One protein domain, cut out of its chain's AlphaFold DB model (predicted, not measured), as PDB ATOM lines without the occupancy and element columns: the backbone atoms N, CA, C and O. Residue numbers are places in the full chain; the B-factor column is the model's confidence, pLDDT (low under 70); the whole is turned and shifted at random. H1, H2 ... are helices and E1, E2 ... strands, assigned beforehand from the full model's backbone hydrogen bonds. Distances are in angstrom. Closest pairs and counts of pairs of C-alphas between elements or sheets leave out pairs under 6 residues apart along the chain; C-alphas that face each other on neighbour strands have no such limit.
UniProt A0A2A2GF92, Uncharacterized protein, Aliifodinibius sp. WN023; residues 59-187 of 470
ATOM      1  N   VAL A  59     114.506 118.724 156.031       92.44
ATOM      2  CA  VAL A  59     114.256 120.159 156.149       92.44
ATOM      3  C   VAL A  59     112.944 120.507 155.466       92.44
ATOM      4  O   VAL A  59     112.553 119.872 154.493       92.44
ATOM      5  N   GLN A  60     112.317 121.587 155.906       94.44
ATOM      6  CA  GLN A  60     111.243 122.237 155.172       94.44
ATOM      7  C   GLN A  60     111.868 123.271 154.239       94.44
ATOM      8  O   GLN A  60     112.455 124.257 154.696       94.44
ATOM      9  N   PHE A  61     111.750 123.059 152.931       95.50
ATOM     10  CA  PHE A  61     111.997 124.108 151.950       95.50
ATOM     11  C   PHE A  61     110.726 124.934 151.798       95.50
ATOM     12  O   PHE A  61     109.694 124.431 151.351       95.50
ATOM     13  N   VAL A  62     110.805 126.195 152.204       95.88
ATOM     14  CA  VAL A  62     109.665 127.102 152.308       95.88
ATOM     15  C   VAL A  62     109.849 128.218 151.294       95.88
ATOM     16  O   VAL A  62     110.894 128.865 151.270       95.88
ATOM     17  N   VAL A  63     108.824 128.467 150.487       95.50
ATOM     18  CA  VAL A  63     108.720 129.648 149.628       95.50
ATOM     19  C   VAL A  63     107.665 130.567 150.223       95.50
ATOM     20  O   VAL A  63     106.495 130.194 150.301       95.50
ATOM     21  N   THR A  64     108.074 131.756 150.652       95.50
ATOM     22  CA  THR A  64     107.177 132.825 151.096       95.50
ATOM     23  C   THR A  64     106.781 133.694 149.915       95.50
ATOM     24  O   THR A  64     107.567 133.873 148.983       95.50
ATOM     25  N   PHE A  65     105.579 134.261 149.952       93.44
ATOM     26  CA  PHE A  65     105.109 135.164 148.907       93.44
ATOM     27  C   PHE A  65     104.349 136.356 149.476       93.44
ATOM     28  O   PHE A  65     103.639 136.232 150.477       93.44
ATOM     29  N   HIS A  66     104.461 137.484 148.781       92.44
ATOM     30  CA  HIS A  66     103.735 138.719 149.041       92.44
ATOM     31  C   HIS A  66     103.262 139.305 147.708       92.44
ATOM     32  O   HIS A  66     104.080 139.673 146.865       92.44
ATOM     33  N   VAL A  67     101.947 139.364 147.499       91.88
ATOM     34  CA  VAL A  67     101.324 139.783 146.237       91.88
ATOM     35  C   VAL A  67     100.295 140.883 146.515       91.88
ATOM     36  O   VAL A  67      99.193 140.577 146.982       91.88
ATOM     37  N   PRO A  68     100.623 142.154 146.233       91.56
ATOM     38  CA  PRO A  68      99.704 143.272 146.433       91.56
ATOM     39  C   PRO A  68      98.471 143.217 145.531       91.56
ATOM     40  O   PRO A  68      98.497 142.610 144.456       91.56
ATOM     41  N   TYR A  69      97.376 143.846 145.959       92.50
ATOM     42  CA  TYR A  69      96.107 143.828 145.228       92.50
ATOM     43  C   TYR A  69      96.228 144.515 143.865       92.50
ATOM     44  O   TYR A  69      95.728 143.978 142.878       92.50
ATOM     45  N   SER A  70      96.991 145.604 143.783       89.00
ATOM     46  CA  SER A  70      97.393 146.267 142.531       89.00
ATOM     47  C   SER A  70      98.009 145.319 141.485       89.00
ATOM     48  O   SER A  70      97.871 145.524 140.279       89.00
ATOM     49  N   SER A  71      98.659 144.237 141.932       88.12
ATOM     50  CA  SER A  71      99.299 143.231 141.081       88.12
ATOM     51  C   SER A  71      98.351 142.101 140.657       88.12
ATOM     52  O   SER A  71      98.747 141.221 139.879       88.12
ATOM     53  N   LEU A  72      97.109 142.080 141.149       89.69
ATOM     54  CA  LEU A  72      96.118 141.045 140.869       89.69
ATOM     55  C   LEU A  72      95.058 141.529 139.863       89.69
ATOM     56  O   LEU A  72      94.557 142.648 139.947       89.69
ATOM     57  N   PRO A  73      94.641 140.677 138.907       91.44
ATOM     58  CA  PRO A  73      93.565 141.012 137.986       91.44
ATOM     59  C   PRO A  73      92.207 140.866 138.690       91.44
ATOM     60  O   PRO A  73      91.611 139.782 138.697       91.44
ATOM     61  N   PHE A  74      91.713 141.939 139.304       92.38
ATOM     62  CA  PHE A  74      90.395 141.954 139.938       92.38
ATOM     63  C   PHE A  74      89.252 141.974 138.919       92.38
ATOM     64  O   PHE A  74      89.301 142.645 137.889       92.38
ATOM     65  N   LYS A  75      88.174 141.256 139.243       92.44
ATOM     66  CA  LYS A  75      86.903 141.282 138.516       92.44
ATOM     67  C   LYS A  75      85.790 141.760 139.430       92.44
ATOM     68  O   LYS A  75      85.778 141.456 140.619       92.44
ATOM     69  N   LYS A  76      84.827 142.478 138.857       91.31
ATOM     70  CA  LYS A  76      83.623 142.896 139.574       91.31
ATOM     71  C   LYS A  76      82.720 141.686 139.831       91.31
ATOM     72  O   LYS A  76      82.434 140.924 138.908       91.31
ATOM     73  N   SER A  77      82.265 141.529 141.069       85.88
ATOM     74  CA  SER A  77      81.275 140.526 141.455       85.88
ATOM     75  C   SER A  77      79.930 140.816 140.786       85.88
ATOM     76  O   SER A  77      79.511 141.972 140.670       85.88
ATOM     77  N   GLN A  78      79.251 139.760 140.337       84.62
ATOM     78  CA  GLN A  78      77.885 139.857 139.813       84.62
ATOM     79  C   GLN A  78      76.840 139.918 140.934       84.62
ATOM     80  O   GLN A  78      75.734 140.413 140.715       84.62
ATOM     81  N   ASP A  79      77.203 139.476 142.141       82.50
ATOM     82  CA  ASP A  79      76.358 139.595 143.320       82.50
ATOM     83  C   ASP A  79      76.380 141.038 143.842       82.50
ATOM     84  O   ASP A  79      77.363 141.506 144.421       82.50
ATOM     85  N   ARG A  80      75.265 141.746 143.632       70.69
ATOM     86  CA  ARG A  80      75.083 143.136 144.072       70.69
ATOM     87  C   ARG A  80      74.861 143.275 145.582       70.69
ATOM     88  O   ARG A  80      74.926 144.398 146.074       70.69
ATOM     89  N   SER A  81      74.576 142.182 146.290       73.38
ATOM     90  CA  SER A  81      74.334 142.175 147.739       73.38
ATOM     91  C   SER A  81      75.610 141.971 148.565       73.38
ATOM     92  O   SER A  81      75.650 142.338 149.741       73.38
ATOM     93  N   SER A  82      76.675 141.453 147.945       77.44
ATOM     94  CA  SER A  82      77.983 141.284 148.579       77.44
ATOM     95  C   SER A  82      78.598 142.630 148.984       77.44
ATOM     96  O   SER A  82      78.658 143.576 148.193       77.44
ATOM     97  N   ARG A  83      79.143 142.700 150.208       80.06
ATOM     98  CA  ARG A  83      79.964 143.845 150.655       80.06
ATOM     99  C   ARG A  83      81.253 143.979 149.840       80.06
ATOM    100  O   ARG A  83      81.748 145.087 149.661       80.06
ATOM    101  N   ASN A  84      81.774 142.859 149.342       87.19
ATOM    102  CA  ASN A  84      82.959 142.813 148.497       87.19
ATOM    103  C   ASN A  84      82.525 142.851 147.031       87.19
ATOM    104  O   ASN A  84      81.984 141.873 146.505       87.19
ATOM    105  N   LYS A  85      82.732 143.999 146.380       90.50
ATOM    106  CA  LYS A  85      82.322 144.237 144.989       90.50
ATOM    107  C   LYS A  85      83.308 143.682 143.971       90.50
ATOM    108  O   LYS A  85      82.939 143.573 142.804       90.50
ATOM    109  N   TYR A  86      84.527 143.349 144.383       93.44
ATOM    110  CA  TYR A  86      85.588 142.866 143.510       93.44
ATOM    111  C   TYR A  86      86.273 141.643 144.119       93.44
ATOM    112  O   TYR A  86      86.385 141.530 145.339       93.44
ATOM    113  N   PHE A  87      86.745 140.738 143.265       94.06
ATOM    114  CA  PHE A  87      87.521 139.574 143.683       94.06
ATOM    115  C   PHE A  87      88.609 139.211 142.663       94.06
ATOM    116  O   PHE A  87      88.477 139.505 141.472       94.06
ATOM    117  N   SER A  88      89.671 138.552 143.120       94.31
ATOM    118  CA  SER A  88      90.699 137.951 142.266       94.31
ATOM    119  C   SER A  88      91.202 136.655 142.889       94.31
ATOM    120  O   SER A  88      91.548 136.633 144.065       94.31
ATOM    121  N   THR A  89      91.234 135.573 142.119       94.00
ATOM    122  CA  THR A  89      91.773 134.282 142.568       94.00
ATOM    123  C   THR A  89      93.270 134.209 142.297       94.00
ATOM    124  O   THR A  89      93.758 134.779 141.317       94.00
ATOM    125  N   MET A  90      94.003 133.479 143.127       93.88
ATOM    126  CA  MET A  90      95.407 133.177 142.885       93.88
ATOM    127  C   MET A  90      95.709 131.741 143.286       93.88
ATOM    128  O   MET A  90      95.455 131.365 144.424       93.88
ATOM    129  N   ASP A  91      96.310 130.993 142.363       94.62
ATOM    130  CA  ASP A  91      96.840 129.656 142.611       94.62
ATOM    131  C   ASP A  91      98.365 129.689 142.469       94.62
ATOM    132  O   ASP A  91      98.903 130.254 141.510       94.62
ATOM    133  N   LEU A  92      99.059 129.058 143.408       94.88
ATOM    134  CA  LEU A  92     100.503 128.866 143.420       94.88
ATOM    135  C   LEU A  92     100.817 127.373 143.469       94.88
ATOM    136  O   LEU A  92     100.222 126.634 144.253       94.88
ATOM    137  N   MET A  93     101.786 126.934 142.670       95.88
ATOM    138  CA  MET A  93     102.304 125.569 142.700       95.88
ATOM    139  C   MET A  93     103.828 125.584 142.726       95.88
ATOM    140  O   MET A  93     104.465 126.154 141.843       95.88
ATOM    141  N   LEU A  94     104.401 124.947 143.740       96.38
ATOM    142  CA  LEU A  94     105.825 124.671 143.847       96.38
ATOM    143  C   LEU A  94     106.082 123.240 143.397       96.38
ATOM    144  O   LEU A  94     105.472 122.312 143.926       96.38
ATOM    145  N   GLU A  95     107.027 123.070 142.482       95.81
ATOM    146  CA  GLU A  95     107.546 121.764 142.088       95.81
ATOM    147  C   GLU A  95     109.053 121.732 142.299       95.81
ATOM    148  O   GLU A  95     109.772 122.649 141.894       95.81
ATOM    149  N   VAL A  96     109.526 120.669 142.942       96.12
ATOM    150  CA  VAL A  96     110.934 120.442 143.255       96.12
ATOM    151  C   VAL A  96     111.367 119.117 142.654       96.12
ATOM    152  O   VAL A  96     110.683 118.106 142.793       96.12
ATOM    153  N   PHE A  97     112.536 119.115 142.027       94.94
ATOM    154  CA  PHE A  97     113.147 117.978 141.349       94.94
ATOM    155  C   PHE A  97     114.569 117.781 141.868       94.94
ATOM    156  O   PHE A  97     115.268 118.759 142.146       94.94
ATOM    157  N   LYS A  98     115.041 116.539 141.982       92.88
ATOM    158  CA  LYS A  98     116.447 116.273 142.313       92.88
ATOM    159  C   LYS A  98     117.351 116.809 141.203       92.88
ATOM    160  O   LYS A  98     117.035 116.716 140.017       92.88
ATOM    161  N   ALA A  99     118.481 117.396 141.583       85.75
ATOM    162  CA  ALA A  99     119.469 117.854 140.619       85.75
ATOM    163  C   ALA A  99     120.356 116.689 140.163       85.75
ATOM    164  O   ALA A  99     120.888 115.943 140.985       85.75
ATOM    165  N   ASP A 100     120.576 116.580 138.853       75.19
ATOM    166  CA  ASP A 100     121.640 115.735 138.317       75.19
ATOM    167  C   ASP A 100     123.012 116.366 138.631       75.19
ATOM    168  O   ASP A 100     123.228 117.566 138.412       75.19
ATOM    169  N   LYS A 101     123.952 115.550 139.126       62.47
ATOM    170  CA  LYS A 101     125.326 115.949 139.469       62.47
ATOM    171  C   LYS A 101     126.047 116.611 138.289       62.47
ATOM    172  O   LYS A 101     126.856 117.503 138.511       62.47
ATOM    173  N   THR A 102     125.724 116.238 137.048       57.78
ATOM    174  CA  THR A 102     126.327 116.819 135.829       57.78
ATOM    175  C   THR A 102     125.861 118.253 135.532       57.78
ATOM    176  O   THR A 102     126.563 119.021 134.872       57.78
ATOM    177  N   ASN A 103     124.686 118.646 136.035       54.75
ATOM    178  CA  ASN A 103     124.059 119.936 135.752       54.75
ATOM    179  C   ASN A 103     124.305 120.984 136.843       54.75
ATOM    180  O   ASN A 103     124.051 122.168 136.604       54.75
ATOM    181  N   PHE A 104     124.806 120.602 138.024       52.75
ATOM    182  CA  PHE A 104     125.006 121.545 139.129       52.75
ATOM    183  C   PHE A 104     126.122 122.566 138.834       52.75
ATOM    184  O   PHE A 104     125.922 123.753 139.107       52.75
ATOM    185  N   ASP A 105     127.184 122.156 138.128       53.66
ATOM    186  CA  ASP A 105     128.352 122.990 137.780       53.66
ATOM    187  C   ASP A 105     128.156 123.919 136.561       53.66
ATOM    188  O   ASP A 105     128.966 124.818 136.319       53.66
ATOM    189  N   LYS A 106     127.067 123.765 135.789       54.09
ATOM    190  CA  LYS A 106     126.760 124.678 134.671       54.09
ATOM    191  C   LYS A 106     126.437 126.085 135.189       54.09
ATOM    192  O   LYS A 106     125.639 126.247 136.121       54.09
ATOM    193  N   LYS A 107     127.054 127.107 134.567       52.28
ATOM    194  CA  LYS A 107     126.887 128.536 134.904       52.28
ATOM    195  C   LYS A 107     125.405 128.912 135.013       52.28
ATOM    196  O   LYS A 107     124.573 128.478 134.226       52.28
ATOM    197  N   LYS A 108     125.109 129.826 135.941       50.44
ATOM    198  CA  LYS A 108     123.785 130.341 136.357       50.44
ATOM    199  C   LYS A 108     122.821 130.854 135.264       50.44
ATOM    200  O   LYS A 108     121.739 131.309 135.612       50.44
ATOM    201  N   LYS A 109     123.214 130.872 133.985       46.38
ATOM    202  CA  LYS A 109     122.484 131.526 132.883       46.38
ATOM    203  C   LYS A 109     121.862 130.571 131.854       46.38
ATOM    204  O   LYS A 109     121.184 131.059 130.958       46.38
ATOM    205  N   GLU A 110     122.066 129.261 131.954       55.38
ATOM    206  CA  GLU A 110     121.408 128.307 131.049       55.38
ATOM    207  C   GLU A 110     120.032 127.900 131.590       55.38
ATOM    208  O   GLU A 110     119.892 127.605 132.778       55.38
ATOM    209  N   ASN A 111     119.013 127.887 130.724       60.28
ATOM    210  CA  ASN A 111     117.701 127.329 131.056       60.28
ATOM    211  C   ASN A 111     117.869 125.827 131.317       60.28
ATOM    212  O   ASN A 111     118.133 125.053 130.399       60.28
ATOM    213  N   ILE A 112     117.749 125.426 132.580       68.00
ATOM    214  CA  ILE A 112     117.827 124.024 132.988       68.00
ATOM    215  C   ILE A 112     116.530 123.349 132.547       68.00
ATOM    216  O   ILE A 112     115.459 123.719 133.035       68.00
ATOM    217  N   SER A 113     116.630 122.375 131.640       76.25
ATOM    218  CA  SER A 113     115.491 121.513 131.321       76.25
ATOM    219  C   SER A 113     115.115 120.693 132.554       76.25
ATOM    220  O   SER A 113     115.985 120.115 133.206       76.25
ATOM    221  N   LEU A 114     113.821 120.672 132.875       79.81
ATOM    222  CA  LEU A 114     113.261 119.824 133.929       79.81
ATOM    223  C   LEU A 114     112.889 118.427 133.415       79.81
ATOM    224  O   LEU A 114     112.569 117.544 134.207       79.81
ATOM    225  N   GLU A 115     112.915 118.227 132.098       79.94
ATOM    226  CA  GLU A 115     112.523 116.973 131.468       79.94
ATOM    227  C   GLU A 115     113.443 115.829 131.915       79.94
ATOM    228  O   GLU A 115     114.668 115.931 131.852       79.94
ATOM    229  N   GLY A 116     112.839 114.745 132.403       80.88
ATOM    230  CA  GLY A 116     113.558 113.568 132.891       80.88
ATOM    231  C   GLY A 116     114.174 113.700 134.290       80.88
ATOM    232  O   GLY A 116     114.776 112.734 134.757       80.88
ATOM    233  N   LEU A 117     114.028 114.838 134.984       86.62
ATOM    234  CA  LEU A 117     114.466 114.949 136.379       86.62
ATOM    235  C   LEU A 117     113.501 114.228 137.331       86.62
ATOM    236  O   LEU A 117     112.283 114.290 137.173       86.62
ATOM    237  N   GLU A 118     114.050 113.578 138.360       91.75
ATOM    238  CA  GLU A 118     113.262 112.881 139.382       91.75
ATOM    239  C   GLU A 118     112.512 113.893 140.273       91.75
ATOM    240  O   GLU A 118     113.166 114.739 140.898       91.75
ATOM    241  N   PRO A 119     111.171 113.830 140.384       94.31
ATOM    242  CA  PRO A 119     110.418 114.673 141.307       94.31
ATOM    243  C   PRO A 119     110.818 114.400 142.760       94.31
ATOM    244  O   PRO A 119     110.912 113.255 143.192       94.31
ATOM    245  N   ALA A 120     111.033 115.465 143.525       94.62
ATOM    246  CA  ALA A 120     111.383 115.411 144.942       94.62
ATOM    247  C   ALA A 120     110.248 115.894 145.853       94.62
ATOM    248  O   ALA A 120     110.142 115.439 146.986       94.62
ATOM    249  N   GLY A 121     109.397 116.803 145.373       95.06
ATOM    250  CA  GLY A 121     108.273 117.312 146.149       95.06
ATOM    251  C   GLY A 121     107.402 118.271 145.350       95.06
ATOM    252  O   GLY A 121     107.857 118.893 144.390       95.06
ATOM    253  N   ARG A 122     106.139 118.398 145.760       96.62
ATOM    254  CA  ARG A 122     105.201 119.383 145.216       96.62
ATOM    255  C   ARG A 122     104.298 119.931 146.307       96.62
ATOM    256  O   ARG A 122     103.884 119.187 147.192       96.62
ATOM    257  N   ALA A 123     103.956 121.206 146.205       97.25
ATOM    258  CA  ALA A 123     103.000 121.858 147.088       97.25
ATOM    259  C   ALA A 123     102.154 122.855 146.302       97.25
ATOM    260  O   ALA A 123     102.615 123.427 145.315       97.25
ATOM    261  N   SER A 124     100.922 123.073 146.747       96.25
ATOM    262  CA  SER A 124     100.009 124.037 146.141       96.25
ATOM    263  C   SER A 124      99.354 124.907 147.199       96.25
ATOM    264  O   SER A 124      99.097 124.451 148.312       96.25
ATOM    265  N   TRP A 125      99.038 126.136 146.822       95.50
ATOM    266  CA  TRP A 125      98.262 127.075 147.618       95.50
ATOM    267  C   TRP A 125      97.284 127.799 146.704       95.50
ATOM    268  O   TRP A 125      97.616 128.082 145.556       95.50
ATOM    269  N   ALA A 126      96.086 128.078 147.198       94.19
ATOM    270  CA  ALA A 126      95.070 128.800 146.454       94.19
ATOM    271  C   ALA A 126      94.241 129.648 147.414       94.19
ATOM    272  O   ALA A 126      93.881 129.176 148.494       94.19
ATOM    273  N   ASP A 127      93.926 130.875 147.011       93.31
ATOM    274  CA  ASP A 127      93.036 131.759 147.762       93.31
ATOM    275  C   ASP A 127      92.373 132.798 146.844       93.31
ATOM    276  O   ASP A 127      92.696 132.927 145.657       93.31
ATOM    277  N   THR A 128      91.423 133.549 147.397       93.12
ATOM    278  CA  THR A 128      90.720 134.640 146.727       93.12
ATOM    279  C   THR A 128      90.899 135.946 147.492       93.12
ATOM    280  O   THR A 128      90.461 136.093 148.630       93.12
ATOM    281  N   ALA A 129      91.486 136.940 146.832       93.69
ATOM    282  CA  ALA A 129      91.487 138.316 147.302       93.69
ATOM    283  C   ALA A 129      90.109 138.951 147.085       93.69
ATOM    284  O   ALA A 129      89.518 138.801 146.012       93.69
ATOM    285  N   TYR A 130      89.631 139.717 148.064       93.44
ATOM    286  CA  TYR A 130      88.354 140.425 147.996       93.44
ATOM    287  C   TYR A 130      88.538 141.912 148.281       93.44
ATOM    288  O   TYR A 130      89.113 142.292 149.296       93.44
ATOM    289  N   ALA A 131      87.983 142.751 147.410       94.31
ATOM    290  CA  ALA A 131      88.018 144.202 147.533       94.31
ATOM    291  C   ALA A 131      86.593 144.781 147.570       94.31
ATOM    292  O   ALA A 131      85.682 144.335 146.861       94.31
ATOM    293  N   LYS A 132      86.386 145.775 148.436       94.19
ATOM    294  CA  LYS A 132      85.077 146.417 148.665       94.19
ATOM    295  C   LYS A 132      84.691 147.386 147.543       94.19
ATOM    296  O   LYS A 132      83.507 147.557 147.252       94.19
ATOM    297  N   ASP A 133      85.678 147.990 146.896       92.31
ATOM    298  CA  ASP A 133      85.563 149.025 145.868       92.31
ATOM    299  C   ASP A 133      86.755 148.955 144.896       92.31
ATOM    300  O   ASP A 133      87.583 148.044 144.973       92.31
ATOM    301  N   TYR A 134      86.787 149.855 143.912       90.56
ATOM    302  CA  TYR A 134      87.844 149.852 142.904       90.56
ATOM    303  C   TYR A 134      89.180 150.277 143.520       90.56
ATOM    304  O   TYR A 134      90.196 149.644 143.267       90.56
ATOM    305  N   GLU A 135      89.166 151.278 144.391       90.69
ATOM    306  CA  GLU A 135      90.342 151.823 145.058       90.69
ATOM    307  C   GLU A 135      91.052 150.752 145.899       90.69
ATOM    308  O   GLU A 135      92.253 150.549 145.751       90.69
ATOM    309  N   SER A 136      90.307 149.979 146.700       91.94
ATOM    310  CA  SER A 136      90.861 148.831 147.439       91.94
ATOM    311  C   SER A 136      91.467 147.772 146.519       91.94
ATOM    312  O   SER A 136      92.507 147.203 146.837       91.94
ATOM    313  N   SER A 137      90.877 147.538 145.341       91.31
ATOM    314  CA  SER A 137      91.427 146.591 144.359       91.31
ATOM    315  C   SER A 137      92.755 147.038 143.740       91.31
ATOM    316  O   SER A 137      93.448 146.216 143.153       91.31
ATOM    317  N   GLN A 138      93.098 148.325 143.848       89.44
ATOM    318  CA  GLN A 138      94.348 148.900 143.344       89.44
ATOM    319  C   GLN A 138      95.360 149.175 144.470       89.44
ATOM    320  O   GLN A 138      96.357 149.847 144.239       89.44
ATOM    321  N   SER A 139      95.106 148.694 145.692       88.75
ATOM    322  CA  SER A 139      95.941 148.991 146.859       88.75
ATOM    323  C   SER A 139      97.233 148.167 146.896       88.75
ATOM    324  O   SER A 139      97.223 146.966 146.621       88.75
ATOM    325  N   ASP A 140      98.317 148.809 147.338       84.44
ATOM    326  CA  ASP A 140      99.598 148.168 147.666       84.44
ATOM    327  C   ASP A 140      99.725 147.755 149.141       84.44
ATOM    328  O   ASP A 140     100.672 147.071 149.540       84.44
ATOM    329  N   ASP A 141      98.767 148.168 149.967       86.25
ATOM    330  CA  ASP A 141      98.709 147.858 151.400       86.25
ATOM    331  C   ASP A 141      97.822 146.653 151.689       86.25
ATOM    332  O   ASP A 141      97.954 146.006 152.729       86.25
ATOM    333  N   GLN A 142      96.936 146.326 150.752       91.19
ATOM    334  CA  GLN A 142      96.210 145.068 150.746       91.19
ATOM    335  C   GLN A 142      96.942 144.068 149.860       91.19
ATOM    336  O   GLN A 142      97.313 144.370 148.728       91.19
ATOM    337  N   PHE A 143      97.150 142.864 150.376       92.06
ATOM    338  CA  PHE A 143      97.942 141.844 149.704       92.06
ATOM    339  C   PHE A 143      97.460 140.441 150.064       92.06
ATOM    340  O   PHE A 143      96.880 140.211 151.126       92.06
ATOM    341  N   LEU A 144      97.728 139.489 149.173       92.94
ATOM    342  CA  LEU A 144      97.774 138.071 149.512       92.94
ATOM    343  C   LEU A 144      99.202 137.738 149.932       92.94
ATOM    344  O   LEU A 144     100.151 138.056 149.215       92.94
ATOM    345  N   SER A 145      99.371 137.092 151.079       93.00
ATOM    346  CA  SER A 145     100.692 136.650 151.522       93.00
ATOM    347  C   SER A 145     100.617 135.347 152.290       93.00
ATOM    348  O   SER A 145      99.596 135.034 152.898       93.00
ATOM    349  N   GLY A 146     101.703 134.587 152.268       95.00
ATOM    350  CA  GLY A 146     101.746 133.287 152.912       95.00
ATOM    351  C   GLY A 146     103.014 132.532 152.568       95.00
ATOM    352  O   GLY A 146     104.039 133.122 152.221       95.00
ATOM    353  N   TYR A 147     102.929 131.211 152.668       95.94
ATOM    354  CA  TYR A 147     104.007 130.312 152.294       95.94
ATOM    355  C   TYR A 147     103.473 129.015 151.687       95.94
ATOM    356  O   TYR A 147     102.364 128.573 151.985       95.94
ATOM    357  N   ILE A 148     104.310 128.378 150.876       96.00
ATOM    358  CA  ILE A 148     104.184 126.983 150.450       96.00
ATOM    359  C   ILE A 148     105.459 126.252 150.832       96.00
ATOM    360  O   ILE A 148     106.542 126.833 150.796       96.00
ATOM    361  N   LYS A 149     105.340 124.987 151.231       95.88
ATOM    362  CA  LYS A 149     106.487 124.222 151.713       95.88
ATOM    363  C   LYS A 149     106.473 122.785 151.233       95.88
ATOM    364  O   LYS A 149     105.406 122.209 151.040       95.88
ATOM    365  N   VAL A 150     107.664 122.224 151.092       95.88
ATOM    366  CA  VAL A 150     107.893 120.797 150.859       95.88
ATOM    367  C   VAL A 150     108.986 120.313 151.803       95.88
ATOM    368  O   VAL A 150     109.964 121.027 152.032       95.88
ATOM    369  N   ASP A 151     108.822 119.109 152.338       95.06
ATOM    370  CA  ASP A 151     109.848 118.477 153.163       95.06
ATOM    371  C   ASP A 151     110.833 117.743 152.244       95.06
ATOM    372  O   ASP A 151     110.435 117.011 151.335       95.06
ATOM    373  N   LEU A 152     112.126 117.999 152.432       94.12
ATOM    374  CA  LEU A 152     113.204 117.504 151.583       94.12
ATOM    375  C   LEU A 152     114.359 117.011 152.448       94.12
ATOM    376  O   LEU A 152     114.744 117.648 153.425       94.12
ATOM    377  N   ASN A 153     114.978 115.915 152.028       93.38
ATOM    378  CA  ASN A 153     116.237 115.472 152.616       93.38
ATOM    379  C   ASN A 153     117.402 116.377 152.166       93.38
ATOM    380  O   ASN A 153     117.290 117.096 151.168       93.38
ATOM    381  N   PRO A 154     118.551 116.349 152.864       92.12
ATOM    382  CA  PRO A 154     119.764 117.001 152.384       92.12
ATOM    383  C   PRO A 154     120.145 116.536 150.971       92.12
ATOM    384  O   PRO A 154     120.181 115.342 150.675       92.12
ATOM    385  N   GLY A 155     120.445 117.486 150.089       91.75
ATOM    386  CA  GLY A 155     120.699 117.214 148.681       91.75
ATOM    387  C   GLY A 155     120.650 118.461 147.806       91.75
ATOM    388  O   GLY A 155     120.362 119.568 148.259       91.75
ATOM    389  N   SER A 156     120.937 118.283 146.520       92.00
ATOM    390  CA  SER A 156     120.831 119.343 145.518       92.00
ATOM    391  C   SER A 156     119.551 119.174 144.706       92.00
ATOM    392  O   SER A 156     119.236 118.072 144.255       92.00
ATOM    393  N   TYR A 157     118.835 120.275 144.492       92.88
ATOM    394  CA  TYR A 157     117.521 120.296 143.863       92.88
ATOM    395  C   TYR A 157     117.390 121.445 142.861       92.88
ATOM    396  O   TYR A 157     118.091 122.457 142.939       92.88
ATOM    397  N   ASN A 158     116.452 121.287 141.936       92.25
ATOM    398  CA  ASN A 158     115.913 122.343 141.094       92.25
ATOM    399  C   ASN A 158     114.460 122.587 141.497       92.25
ATOM    400  O   ASN A 158     113.751 121.629 141.790       92.25
ATOM    401  N   TYR A 159     113.999 123.831 141.479       92.62
ATOM    402  CA  TYR A 159     112.591 124.132 141.706       92.62
ATOM    403  C   TYR A 159     112.056 125.179 140.735       92.62
ATOM    404  O   TYR A 159     112.800 126.020 140.217       92.62
ATOM    405  N   VAL A 160     110.748 125.117 140.512       92.44
ATOM    406  CA  VAL A 160     109.974 126.124 139.786       92.44
ATOM    407  C   VAL A 160     108.727 126.486 140.568       92.44
ATOM    408  O   VAL A 160     108.147 125.661 141.273       92.44
ATOM    409  N   LEU A 161     108.324 127.742 140.422       92.50
ATOM    410  CA  LEU A 161     107.074 128.258 140.935       92.50
ATOM    411  C   LEU A 161     106.153 128.566 139.761       92.50
ATOM    412  O   LEU A 161     106.527 129.296 138.843       92.50
ATOM    413  N   GLN A 162     104.941 128.038 139.810       92.12
ATOM    414  CA  GLN A 162     103.883 128.369 138.873       92.12
ATOM    415  C   GLN A 162     102.845 129.236 139.576       92.12
ATOM    416  O   GLN A 162     102.438 128.929 140.694       92.12
ATOM    417  N   MET A 163     102.409 130.307 138.916       90.75
ATOM    418  CA  MET A 163     101.373 131.201 139.418       90.75
ATOM    419  C   MET A 163     100.280 131.398 138.375       90.75
ATOM    420  O   MET A 163     100.551 131.817 137.246       90.75
ATOM    421  N   LYS A 164      99.034 131.181 138.783       91.00
ATOM    422  CA  LYS A 164      97.832 131.464 137.999       91.00
ATOM    423  C   LYS A 164      97.017 132.536 138.712       91.00
ATOM    424  O   LYS A 164      96.878 132.493 139.930       91.00
ATOM    425  N   ARG A 165      96.510 133.527 137.973       88.19
ATOM    426  CA  ARG A 165      95.763 134.661 138.546       88.19
ATOM    427  C   ARG A 165      94.443 134.887 137.819       88.19
ATOM    428  O   ARG A 165      94.399 134.943 136.590       88.19
ATOM    429  N   GLY A 166      93.373 135.084 138.580       83.75
ATOM    430  CA  GLY A 166      92.024 135.269 138.067       83.75
ATOM    431  C   GLY A 166      91.581 134.105 137.175       83.75
ATOM    432  O   GLY A 166      91.865 132.942 137.435       83.75
ATOM    433  N   ALA A 167      90.898 134.433 136.075       73.38
ATOM    434  CA  ALA A 167      90.427 133.445 135.100       73.38
ATOM    435  C   ALA A 167      91.431 133.173 133.963       73.38
ATOM    436  O   ALA A 167      91.020 132.729 132.893       73.38
ATOM    437  N   GLN A 168      92.713 133.514 134.139       74.00
ATOM    438  CA  GLN A 168      93.737 133.176 133.146       74.00
ATOM    439  C   GLN A 168      93.805 131.653 132.997       74.00
ATOM    440  O   GLN A 168      93.726 130.951 133.997       74.00
ATOM    441  N   THR A 169      93.913 131.136 131.774       63.41
ATOM    442  CA  THR A 169      94.056 129.689 131.536       63.41
ATOM    443  C   THR A 169      95.480 129.221 131.795       63.41
ATOM    444  O   THR A 169      95.666 128.143 132.356       63.41
ATOM    445  N   ASP A 170      96.456 130.071 131.470       70.62
ATOM    446  CA  ASP A 170      97.872 129.718 131.458       70.62
ATOM    447  C   ASP A 170      98.579 130.205 132.725       70.62
ATOM    448  O   ASP A 170      98.425 131.355 133.155       70.62
ATOM    449  N   SER A 171      99.389 129.328 133.311       73.69
ATOM    450  CA  SER A 171     100.236 129.655 134.456       73.69
ATOM    451  C   SER A 171     101.480 130.422 134.011       73.69
ATOM    452  O   SER A 171     102.142 130.067 133.036       73.69
ATOM    453  N   ARG A 172     101.865 131.444 134.778       81.19
ATOM    454  CA  ARG A 172     103.204 132.035 134.688       81.19
ATOM    455  C   ARG A 172     104.174 131.147 135.451       81.19
ATOM    456  O   ARG A 172     104.007 130.960 136.652       81.19
ATOM    457  N   ILE A 173     105.181 130.626 134.762       79.06
ATOM    458  CA  ILE A 173     106.200 129.754 135.351       79.06
ATOM    459  C   ILE A 173     107.469 130.572 135.589       79.06
ATOM    460  O   ILE A 173     107.917 131.322 134.716       79.06
ATOM    461  N   SER A 174     108.040 130.456 136.784       82.62
ATOM    462  CA  SER A 174     109.323 131.065 137.113       82.62
ATOM    463  C   SER A 174     110.454 130.425 136.307       82.62
ATOM    464  O   SER A 174     110.355 129.308 135.807       82.62
ATOM    465  N   ARG A 175     111.606 131.094 136.247       83.31
ATOM    466  CA  ARG A 175     112.833 130.411 135.818       83.31
ATOM    467  C   ARG A 175     113.182 129.313 136.820       83.31
ATOM    468  O   ARG A 175     113.045 129.543 138.024       83.31
ATOM    469  N   THR A 176     113.705 128.193 136.332       84.62
ATOM    470  CA  THR A 176     114.253 127.127 137.175       84.62
ATOM    471  C   THR A 176     115.350 127.674 138.081       84.62
ATOM    472  O   THR A 176     116.316 128.277 137.607       84.62
ATOM    473  N   GLN A 177     115.199 127.464 139.386       87.31
ATOM    474  CA  GLN A 177     116.178 127.848 140.398       87.31
ATOM    475  C   GLN A 177     116.860 126.605 140.968       87.31
ATOM    476  O   GLN A 177     116.217 125.580 141.177       87.31
ATOM    477  N   LYS A 178     118.163 126.702 141.243       88.19
ATOM    478  CA  LYS A 178     118.929 125.655 141.932       88.19
ATOM    479  C   LYS A 178     118.957 125.943 143.428       88.19
ATOM    480  O   LYS A 178     119.212 127.080 143.823       88.19
ATOM    481  N   ILE A 179     118.806 124.911 144.247       89.38
ATOM    482  CA  ILE A 179     119.015 124.992 145.692       89.38
ATOM    483  C   ILE A 179     119.835 123.803 146.181       89.38
ATOM    484  O   ILE A 179     119.681 122.683 145.704       89.38
ATOM    485  N   ASN A 180     120.736 124.056 147.127       89.38
ATOM    486  CA  ASN A 180     121.472 123.006 147.813       89.38
ATOM    487  C   ASN A 180     121.109 123.019 149.291       89.38
ATOM    488  O   ASN A 180     121.372 123.993 149.998       89.38
ATOM    489  N   ILE A 181     120.523 121.923 149.734       88.62
ATOM    490  CA  ILE A 181     120.047 121.719 151.086       88.62
ATOM    491  C   ILE A 181     121.090 120.901 151.835       88.62
ATOM    492  O   ILE A 181     121.475 119.813 151.414       88.62
ATOM    493  N   LYS A 182     121.547 121.436 152.963       87.31
ATOM    494  CA  LYS A 182     122.419 120.730 153.904       87.31
ATOM    495  C   LYS A 182     121.602 120.281 155.107       87.31
ATOM    496  O   LYS A 182     120.575 120.894 155.397       87.31
ATOM    497  N   SER A 183     122.102 119.278 155.827       87.62
ATOM    498  CA  SER A 183     121.575 118.929 157.147       87.62
ATOM    499  C   SER A 183     121.529 120.176 158.030       87.62
ATOM    500  O   SER A 183     122.501 120.935 158.110       87.62
ATOM    501  N   PHE A 184     120.376 120.414 158.657       87.50
ATOM    502  CA  PHE A 184     120.163 121.613 159.462       87.50
ATOM    503  C   PHE A 184     121.021 121.596 160.738       87.50
ATOM    504  O   PHE A 184     121.564 122.632 161.124       87.50
ATOM    505  N   ARG A 185     121.213 120.412 161.345       86.38
ATOM    506  CA  ARG A 185     122.058 120.208 162.539       86.38
ATOM    507  C   ARG A 185     123.555 120.332 162.243       86.38
ATOM    508  O   ARG A 185     124.312 120.775 163.095       86.38
ATOM    509  N   GLU A 186     123.982 119.994 161.026       88.12
ATOM    510  CA  GLU A 186     125.397 120.042 160.621       88.12
ATOM    511  C   GLU A 186     125.833 121.404 160.052       88.12
ATOM    512  O   GLU A 186     126.974 121.570 159.605       88.12
ATOM    513  N   LYS A 187     124.936 122.399 160.018       88.44
ATOM    514  CA  LYS A 187     125.295 123.756 159.595       88.44
ATOM    515  C   LYS A 187     126.397 124.303 160.505       88.44
ATOM    516  O   LYS A 187     126.282 124.258 161.717       88.44
TER     517      LYS A 187
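This is residues 59 to 187 of the 470 residues of an uncharacterized protein of Aliifodinibius sp. WN023 (UniProt A0A2A2GF92). Two sheets lie face to face as a long, narrow sandwich: a twisted sheet of four strands, E3 E2 E5 E6, with the two-stranded ribbon E1 E4 over part of it, the long strands running nearly along the longest axis. The short helices H1 and H2 sit at opposite ends, together with long loops. The printed part has 129 residues, with two named helices and six named strands in the order E1 E2 H1 E3 H2 E4 E5 E6; both sheets are antiparallel, and the class is mostly strand. The whole is loose, with a radius of gyration of the C-alphas of 18.3 A, and elongated, spanning 57 by 32 by 21 A.

In the larger sheet, E3, residues 119 to 131, is an edge strand and antiparallel to E2, residues 86 to 98, with N 92 and O 125 2.8 A apart, within hydrogen-bond range. E5, residues 155 to 165, is antiparallel to E2 at 161 degrees between directions, with N 93 and O 162 at 2.9 A. E6, residues 177 to 181, is the other edge strand and forms a hairpin with E5, with N 157 and O 179 at 2.8 A. In the second sheet E1, residues 59 to 68, and E4, residues 143 to 152, are antiparallel at 165 degrees, with N 63 and O 148 at 2.8 A. The sheets make a sandwich, two sheets face to face, the facing parts 7.8 A centre to centre and the strands of the one at 18 degrees to those of the other. Between E3 and E4 the closest C-alphas are those of Gly 121 and Val 150, 5.9 A apart. E1 and E2 are near each other, with 5 pairs of C-alphas within 10 A, while E1 and E5 are apart. H1, residues 101 to 104, and H2, residues 134 to 137, each only graze the larger sheet. Both are too short for an O i to N i+4 pair; the one O i to N i+3 pair is within hydrogen-bond range in H2 but not in H1.

E2 is 40.8 A long and E3 37.6 A, from first to last C-alpha. E5 measures 32.1 A, E1 29.0 A, E4 28.8 A and E6 12.9 A; H1 and H2 have four residues each. E1 begins with C-alpha 59 at (114.256, 120.159, 156.149), and E6 ends with C-alpha 181 at (120.047, 121.719, 151.086).

The C-alphas of Ser 81 and Thr 102 are the two farthest apart, 59.1 A. The printed part has no cut. The links E1 to E2, H1 to E3 and E5 to E6 are long. Mean pLDDT of the printed part is 86.3; residues 101 to 112 and residue 169 are under 70.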